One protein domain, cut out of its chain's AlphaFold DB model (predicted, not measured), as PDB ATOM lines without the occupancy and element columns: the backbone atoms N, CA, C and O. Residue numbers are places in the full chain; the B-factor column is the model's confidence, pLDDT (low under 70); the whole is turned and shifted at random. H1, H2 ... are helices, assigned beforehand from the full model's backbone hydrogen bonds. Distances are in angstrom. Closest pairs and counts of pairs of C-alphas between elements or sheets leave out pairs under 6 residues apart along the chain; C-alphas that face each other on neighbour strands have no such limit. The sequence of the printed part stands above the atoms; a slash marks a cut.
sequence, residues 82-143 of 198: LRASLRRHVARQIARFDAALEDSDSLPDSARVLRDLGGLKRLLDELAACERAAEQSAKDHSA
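AT A GLANCE: This is residues 82 to 143 of the 198 residues of an uncharacterized protein of Methylobacterium sp (UniProt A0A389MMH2). Two separate helices make an open, lopsided U: H1 runs to a bend made by residues 103 to 109, and the longer H2 folds back beside it across an empty gap. H2 makes most of the length and runs on well past the level where H1 begins. The printed part has 62 residues with two named helices, H1 then H2, and no named strand; its class is all helix. It is extended, with a radius of gyration of the C-alphas of 17.8 A and spans of 60 by 27 by 10 A.

IN THESE COORDINATES: H1, residues 82 to 102, begins at C-alpha 82 at (-9.035, 17.831, 11.600) and is 30.4 A long from first to last C-alpha. H2, residues 110 to 142, is 48.1 A long and ends at C-alpha 142 at (17.005, 16.324, 27.849).

HOW THE PARTS SIT: H1 and H2 are apart, with no C-alpha of the one within 8 A of the other. A short link of 7 residues joins them. Residues 82 to 96, 101 to 106 and 109 to 143 stand free. In H1 and H2 every O i to N i+4 pair is within hydrogen-bond range.

THE WHOLE: The C-alphas farthest apart, of Asp 105 and Ala 143, are 60.2 A apart. The printed part has no cut. Residues 103 to 108 and 141 to 143 have pLDDT under 70.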
ATOM      1  N   LEU A  82      -9.540  16.593  12.202       88.81
ATOM      2  CA  LEU A  82      -9.035  17.831  11.600       88.81
ATOM      3  C   LEU A  82      -8.313  17.552  10.274       88.81
ATOM      4  O   LEU A  82      -8.615  18.185   9.259       88.81
ATOM      5  N   ARG A  83      -7.422  16.550  10.245       91.06
ATOM      6  CA  ARG A  83      -6.721  16.126   9.020       91.06
ATOM      7  C   ARG A  83      -7.691  15.647   7.938       91.06
ATOM      8  O   ARG A  83      -7.522  16.004   6.773       91.06
ATOM      9  N   ALA A  84      -8.730  14.893   8.293       88.31
ATOM     10  CA  ALA A  84      -9.760  14.456   7.350       88.31
ATOM     11  C   ALA A  84     -10.564  15.640   6.783       88.31
ATOM     12  O   ALA A  84     -10.840  15.692   5.581       88.31
ATOM     13  N   SER A  85     -10.901  16.618   7.629       87.56
ATOM     14  CA  SER A  85     -11.587  17.843   7.211       87.56
ATOM     15  C   SER A  85     -10.732  18.672   6.248       87.56
ATOM     16  O   SER A  85     -11.219  19.085   5.190       87.56
ATOM     17  N   LEU A  86      -9.439  18.829   6.555       93.69
ATOM     18  CA  LEU A  86      -8.483  19.535   5.706       93.69
ATOM     19  C   LEU A  86      -8.313  18.839   4.351       93.69
ATOM     20  O   LEU A  86      -8.465  19.487   3.319       93.69
ATOM     21  N   ARG A  87      -8.105  17.514   4.329       96.12
ATOM     22  CA  ARG A  87      -8.005  16.734   3.079       96.12
ATOM     23  C   ARG A  87      -9.245  16.902   2.203       96.12
ATOM     24  O   ARG A  87      -9.130  17.144   1.005       96.12
ATOM     25  N   ARG A  88     -10.438  16.850   2.802       92.75
ATOM     26  CA  ARG A  88     -11.698  17.072   2.078       92.75
ATOM     27  C   ARG A  88     -11.813  18.506   1.552       92.75
ATOM     28  O   ARG A  88     -12.393  18.727   0.493       92.75
ATOM     29  N   HIS A  89     -11.310  19.494   2.289       92.50
ATOM     30  CA  HIS A  89     -11.289  20.882   1.837       92.50
ATOM     31  C   HIS A  89     -10.341  21.083   0.650       92.50
ATOM     32  O   HIS A  89     -10.776  21.624  -0.363       92.50
ATOM     33  N   VAL A  90      -9.114  20.570   0.743       91.81
ATOM     34  CA  VAL A  90      -8.113  20.630  -0.330       91.81
ATOM     35  C   VAL A  90      -8.626  19.941  -1.595       91.81
ATOM     36  O   VAL A  90      -8.587  20.542  -2.661       91.81
ATOM     37  N   ALA A  91      -9.221  18.748  -1.485       93.19
ATOM     38  CA  ALA A  91      -9.799  18.045  -2.634       93.19
ATOM     39  C   ALA A  91     -10.869  18.877  -3.369       93.19
ATOM     40  O   ALA A  91     -10.911  18.903  -4.595       93.19
ATOM     41  N   ARG A  92     -11.708  19.618  -2.630       88.56
ATOM     42  CA  ARG A  92     -12.694  20.532  -3.233       88.56
ATOM     43  C   ARG A  92     -12.053  21.747  -3.895       88.56
ATOM     44  O   ARG A  92     -12.599  22.246  -4.872       88.56
ATOM     45  N   GLN A  93     -10.950  22.256  -3.347       90.62
ATOM     46  CA  GLN A  93     -10.223  23.365  -3.961       90.62
ATOM     47  C   GLN A  93      -9.556  22.928  -5.264       90.62
ATOM     48  O   GLN A  93      -9.698  23.643  -6.247       90.62
ATOM     49  N   ILE A  94      -8.930  21.748  -5.284       87.62
ATOM     50  CA  ILE A  94      -8.342  21.152  -6.491       87.62
ATOM     51  C   ILE A  94      -9.416  20.984  -7.567       87.62
ATOM     52  O   ILE A  94      -9.306  21.607  -8.610       87.62
ATOM     53  N   ALA A  95     -10.531  20.311  -7.263       85.19
ATOM     54  CA  ALA A  95     -11.611  20.115  -8.237       85.19
ATOM     55  C   ALA A  95     -12.199  21.433  -8.777       85.19
ATOM     56  O   ALA A  95     -12.610  21.523  -9.930       85.19
ATOM     57  N   ARG A  96     -12.249  22.484  -7.946       79.38
ATOM     58  CA  ARG A  96     -12.685  23.816  -8.381       79.38
ATOM     59  C   ARG A  96     -11.656  24.494  -9.288       79.38
ATOM     60  O   ARG A  96     -12.059  25.235 -10.179       79.38
ATOM     61  N   PHE A  97     -10.369  24.298  -9.022       76.88
ATOM     62  CA  PHE A  97      -9.295  24.782  -9.884       76.88
ATOM     63  C   PHE A  97      -9.273  24.024 -11.208       76.88
ATOM     64  O   PHE A  97      -9.215  24.679 -12.238       76.88
ATOM     65  N   ASP A  98      -9.414  22.699 -11.189       82.19
ATOM     66  CA  ASP A  98      -9.489  21.867 -12.393       82.19
ATOM     67  C   ASP A  98     -10.650  22.319 -13.287       82.19
ATOM     68  O   ASP A  98     -10.445  22.631 -14.455       82.19
ATOM     69  N   ALA A  99     -11.839  22.516 -12.711       76.62
ATOM     70  CA  ALA A  99     -12.985  23.053 -13.445       76.62
ATOM     71  C   ALA A  99     -12.739  24.470 -14.007       76.62
ATOM     72  O   ALA A  99     -13.252  24.812 -15.066       76.62
ATOM     73  N   ALA A 100     -11.959  25.306 -13.314       72.38
ATOM     74  CA  ALA A 100     -11.596  26.644 -13.791       72.38
ATOM     75  C   ALA A 100     -10.471  26.631 -14.845       72.38
ATOM     76  O   ALA A 100     -10.316  27.607 -15.575       72.38
ATOM     77  N   LEU A 101      -9.673  25.560 -14.907       72.81
ATOM     78  CA  LEU A 101      -8.661  25.338 -15.940       72.81
ATOM     79  C   LEU A 101      -9.290  24.785 -17.226       72.81
ATOM     80  O   LEU A 101      -8.855  25.162 -18.310       72.81
ATOM     81  N   GLU A 102     -10.313  23.933 -17.109       78.00
ATOM     82  CA  GLU A 102     -11.109  23.449 -18.248       78.00
ATOM     83  C   GLU A 102     -11.929  24.575 -18.903       78.00
ATOM     84  O   GLU A 102     -12.125  24.578 -20.117       78.00
ATOM     85  N   ASP A 103     -12.357  25.568 -18.118       65.25
ATOM     86  CA  ASP A 103     -13.102  26.743 -18.578       65.25
ATOM     87  C   ASP A 103     -12.130  27.912 -18.869       65.25
ATOM     88  O   ASP A 103     -12.003  28.869 -18.095       65.25
ATOM     89  N   SER A 104     -11.382  27.795 -19.977       54.66
ATOM     90  CA  SER A 104     -10.224  28.635 -20.353       54.66
ATOM     91  C   SER A 104     -10.494  30.147 -20.447       54.66
ATOM     92  O   SER A 104      -9.558  30.942 -20.354       54.66
ATOM     93  N   ASP A 105     -11.757  30.565 -20.560       59.50
ATOM     94  CA  ASP A 105     -12.175  31.979 -20.572       59.50
ATOM     95  C   ASP A 105     -12.336  32.585 -19.161       59.50
ATOM     96  O   ASP A 105     -12.545  33.793 -19.003       59.50
ATOM     97  N   SER A 106     -12.219  31.764 -18.111       59.34
ATOM     98  CA  SER A 106     -12.377  32.158 -16.705       59.34
ATOM     99  C   SER A 106     -11.096  32.055 -15.875       59.34
ATOM    100  O   SER A 106     -11.160  32.222 -14.651       59.34
ATOM    101  N   LEU A 107      -9.949  31.811 -16.530       58.38
ATOM    102  CA  LEU A 107      -8.660  31.600 -15.874       58.38
ATOM    103  C   LEU A 107      -8.440  32.660 -14.779       58.38
ATOM    104  O   LEU A 107      -8.373  33.862 -15.074       58.38
ATOM    105  N   PRO A 108      -8.372  32.251 -13.496       62.75
ATOM    106  CA  PRO A 108      -8.088  33.181 -12.420       62.75
ATOM    107  C   PRO A 108      -6.731  33.822 -12.696       62.75
ATOM    108  O   PRO A 108      -5.805  33.138 -13.123       62.75
ATOM    109  N   ASP A 109      -6.635  35.131 -12.438       78.44
ATOM    110  CA  ASP A 109      -5.411  35.922 -12.596       78.44
ATOM    111  C   ASP A 109      -4.211  35.121 -12.078       78.44
ATOM    112  O   ASP A 109      -4.070  34.906 -10.870       78.44
ATOM    113  N   SER A 110      -3.387  34.609 -12.994       74.50
ATOM    114  CA  SER A 110      -2.335  33.646 -12.669       74.50
ATOM    115  C   SER A 110      -1.340  34.241 -11.672       74.50
ATOM    116  O   SER A 110      -0.788  33.524 -10.840       74.50
ATOM    117  N   ALA A 111      -1.190  35.569 -11.658       73.56
ATOM    118  CA  ALA A 111      -0.387  36.274 -10.667       73.56
ATOM    119  C   ALA A 111      -0.964  36.156  -9.246       73.56
ATOM    120  O   ALA A 111      -0.217  36.102  -8.268       73.56
ATOM    121  N   ARG A 112      -2.291  36.088  -9.109       81.06
ATOM    122  CA  ARG A 112      -2.957  35.842  -7.828       81.06
ATOM    123  C   ARG A 112      -2.742  34.408  -7.359       81.06
ATOM    124  O   ARG A 112      -2.410  34.218  -6.198       81.06
ATOM    125  N   VAL A 113      -2.865  33.428  -8.253       85.25
ATOM    126  CA  VAL A 113      -2.625  32.013  -7.921       85.25
ATOM    127  C   VAL A 113      -1.180  31.798  -7.471       85.25
ATOM    128  O   VAL A 113      -0.947  31.183  -6.436       85.25
ATOM    129  N   LEU A 114      -0.208  32.379  -8.178       86.00
ATOM    130  CA  LEU A 114       1.203  32.308  -7.790       86.00
ATOM    131  C   LEU A 114       1.477  32.994  -6.444       86.00
ATOM    132  O   LEU A 114       2.275  32.496  -5.652       86.00
ATOM    133  N   ARG A 115       0.788  34.104  -6.144       90.81
ATOM    134  CA  ARG A 115       0.880  34.773  -4.838       90.81
ATOM    135  C   ARG A 115       0.303  33.913  -3.715       90.81
ATOM    136  O   ARG A 115       0.928  33.798  -2.664       90.81
ATOM    137  N   ASP A 116      -0.858  33.307  -3.945       88.25
ATOM    138  CA  ASP A 116      -1.539  32.463  -2.961       88.25
ATOM    139  C   ASP A 116      -0.729  31.180  -2.692       88.25
ATOM    140  O   ASP A 116      -0.523  30.809  -1.535       88.25
ATOM    141  N   LEU A 117      -0.171  30.555  -3.736       91.12
ATOM    142  CA  LEU A 117       0.740  29.410  -3.609       91.12
ATOM    143  C   LEU A 117       2.043  29.781  -2.888       91.12
ATOM    144  O   LEU A 117       2.504  29.030  -2.029       91.12
ATOM    145  N   GLY A 118       2.613  30.954  -3.180       91.12
ATOM    146  CA  GLY A 118       3.778  31.470  -2.460       91.12
ATOM    147  C   GLY A 118       3.502  31.688  -0.968       91.12
ATOM    148  O   GLY A 118       4.335  31.347  -0.129       91.12
ATOM    149  N   GLY A 119       2.311  32.191  -0.628       92.44
ATOM    150  CA  GLY A 119       1.862  32.337   0.758       92.44
ATOM    151  C   GLY A 119       1.689  30.995   1.473       92.44
ATOM    152  O   GLY A 119       2.140  30.840   2.605       92.44
ATOM    153  N   LEU A 120       1.098  30.003   0.799       93.38
ATOM    154  CA  LEU A 120       0.913  28.662   1.359       93.38
ATOM    155  C   LEU A 120       2.251  27.954   1.615       93.38
ATOM    156  O   LEU A 120       2.430  27.367   2.680       93.38
ATOM    157  N   LYS A 121       3.208  28.056   0.682       94.75
ATOM    158  CA  LYS A 121       4.565  27.525   0.874       94.75
ATOM    159  C   LYS A 121       5.234  28.152   2.097       94.75
ATOM    160  O   LYS A 121       5.806  27.433   2.905       94.75
ATOM    161  N   ARG A 122       5.121  29.473   2.263       93.94
ATOM    162  CA  ARG A 122       5.701  30.174   3.414       93.94
ATOM    163  C   ARG A 122       5.126  29.679   4.746       93.94
ATOM    164  O   ARG A 122       5.894  29.455   5.670       93.94
ATOM    165  N   LEU A 123       3.814  29.456   4.829       93.12
ATOM    166  CA  LEU A 123       3.188  28.908   6.039       93.12
ATOM    167  C   LEU A 123       3.654  27.478   6.346       93.12
ATOM    168  O   LEU A 123       3.862  27.143   7.507       93.12
ATOM    169  N   LEU A 124       3.837  26.639   5.322       94.44
ATOM    170  CA  LEU A 124       4.397  25.295   5.503       94.44
ATOM    171  C   LEU A 124       5.854  25.347   5.980       94.44
ATOM    172  O   LEU A 124       6.218  24.606   6.888       94.44
ATOM    173  N   ASP A 125       6.661  26.246   5.414       94.19
ATOM    174  CA  ASP A 125       8.051  26.450   5.830       94.19
ATOM    175  C   ASP A 125       8.128  26.965   7.285       94.19
ATOM    176  O   ASP A 125       8.976  26.514   8.056       94.19
ATOM    177  N   GLU A 126       7.223  27.868   7.688       93.31
ATOM    178  CA  GLU A 126       7.108  28.385   9.060       93.31
ATOM    179  C   GLU A 126       6.674  27.293  10.052       93.31
ATOM    180  O   GLU A 126       7.267  27.180  11.125       93.31
ATOM    181  N   LEU A 127       5.711  26.439   9.687       90.94
ATOM    182  CA  LEU A 127       5.310  25.289  10.506       90.94
ATOM    183  C   LEU A 127       6.462  24.293  10.678       90.94
ATOM    184  O   LEU A 127       6.783  23.931  11.806       90.94
ATOM    185  N   ALA A 128       7.150  23.932   9.594       90.19
ATOM    186  CA  ALA A 128       8.308  23.040   9.646       90.19
ATOM    187  C   ALA A 128       9.497  23.645  10.418       90.19
ATOM    188  O   ALA A 128      10.322  22.924  10.980       90.19
ATOM    189  N   ALA A 129       9.645  24.973  10.431       87.31
ATOM    190  CA  ALA A 129      10.624  25.648  11.281       87.31
ATOM    191  C   ALA A 129      10.215  25.605  12.762       87.31
ATOM    192  O   ALA A 129      11.065  25.378  13.622       87.31
ATOM    193  N   CYS A 130       8.925  25.775  13.053       90.25
ATOM    194  CA  CYS A 130       8.381  25.701  14.405       90.25
ATOM    195  C   CYS A 130       8.506  24.284  14.993       90.25
ATOM    196  O   CYS A 130       8.952  24.133  16.126       90.25
ATOM    197  N   GLU A 131       8.217  23.250  14.198       91.06
ATOM    198  CA  GLU A 131       8.405  21.839  14.571       91.06
ATOM    199  C   GLU A 131       9.870  21.540  14.919       91.06
ATOM    200  O   GLU A 131      10.158  21.013  15.992       91.06
ATOM    201  N   ARG A 132      10.817  21.982  14.081       88.62
ATOM    202  CA  ARG A 132      12.254  21.827  14.361       88.62
ATOM    203  C   ARG A 132      12.701  22.565  15.625       88.62
ATOM    204  O   ARG A 132      13.534  22.051  16.363       88.62
ATOM    205  N   ALA A 133      12.159  23.753  15.890       83.56
ATOM    206  CA  ALA A 133      12.460  24.505  17.109       83.56
ATOM    207  C   ALA A 133      11.914  23.809  18.368       83.56
ATOM    208  O   ALA A 133      12.587  23.794  19.400       83.56
ATOM    209  N   ALA A 134      10.731  23.198  18.280       83.75
ATOM    210  CA  ALA A 134      10.154  22.407  19.363       83.75
ATOM    211  C   ALA A 134      10.984  21.142  19.645       83.75
ATOM    212  O   ALA A 134      11.291  20.853  20.801       83.75
ATOM    213  N   GLU A 135      11.426  20.434  18.601       84.62
ATOM    214  CA  GLU A 135      12.308  19.267  18.736       84.62
ATOM    215  C   GLU A 135      13.680  19.628  19.318       84.62
ATOM    216  O   GLU A 135      14.220  18.886  20.140       84.62
ATOM    217  N   GLN A 136      14.245  20.772  18.922       79.94
ATOM    218  CA  GLN A 136      15.516  21.256  19.459       79.94
ATOM    219  C   GLN A 136      15.382  21.666  20.932       79.94
ATOM    220  O   GLN A 136      16.228  21.307  21.742       79.94
ATOM    221  N   SER A 137      14.281  22.328  21.297       80.19
ATOM    222  CA  SER A 137      14.003  22.707  22.689       80.19
ATOM    223  C   SER A 137      13.809  21.481  23.590       80.19
ATOM    224  O   SER A 137      14.270  21.473  24.727       80.19
ATOM    225  N   ALA A 138      13.180  20.415  23.081       76.81
ATOM    226  CA  ALA A 138      13.047  19.149  23.804       76.81
ATOM    227  C   ALA A 138      14.404  18.445  24.009       76.81
ATOM    228  O   ALA A 138      14.664  17.914  25.088       76.81
ATOM    229  N   LYS A 139      15.295  18.485  23.008       73.25
ATOM    230  CA  LYS A 139      16.653  17.921  23.109       73.25
ATOM    231  C   LYS A 139      17.539  18.696  24.083       73.25
ATOM    232  O   LYS A 139      18.216  18.074  24.899       73.25
ATOM    233  N   ASP A 140      17.489  20.026  24.050       70.19
ATOM    234  CA  ASP A 140      18.257  20.885  24.958       70.19
ATOM    235  C   ASP A 140      17.787  20.746  26.420       70.19
ATOM    236  O   ASP A 140      18.591  20.886  27.344       70.19
ATOM    237  N   HIS A 141      16.505  20.423  26.646       62.22
ATOM    238  CA  HIS A 141      15.994  20.050  27.968       62.22
ATOM    239  C   HIS A 141      16.442  18.652  28.409       62.22
ATOM    240  O   HIS A 141      16.813  18.498  29.566       62.22
ATOM    241  N   SER A 142      16.491  17.662  27.508       59.84
ATOM    242  CA  SER A 142      17.005  16.324  27.849       59.84
ATOM    243  C   SER A 142      18.518  16.297  28.111       59.84
ATOM    244  O   SER A 142      18.974  15.536  28.948       59.84
ATOM    245  N   ALA A 143      19.302  17.165  27.459       58.47
ATOM    246  CA  ALA A 143      20.757  17.231  27.639       58.47
ATOM    247  C   ALA A 143      21.198  17.963  28.924       58.47
ATOM    248  O   ALA A 143      22.377  17.937  29.270       58.47
TER     249      ALA A 143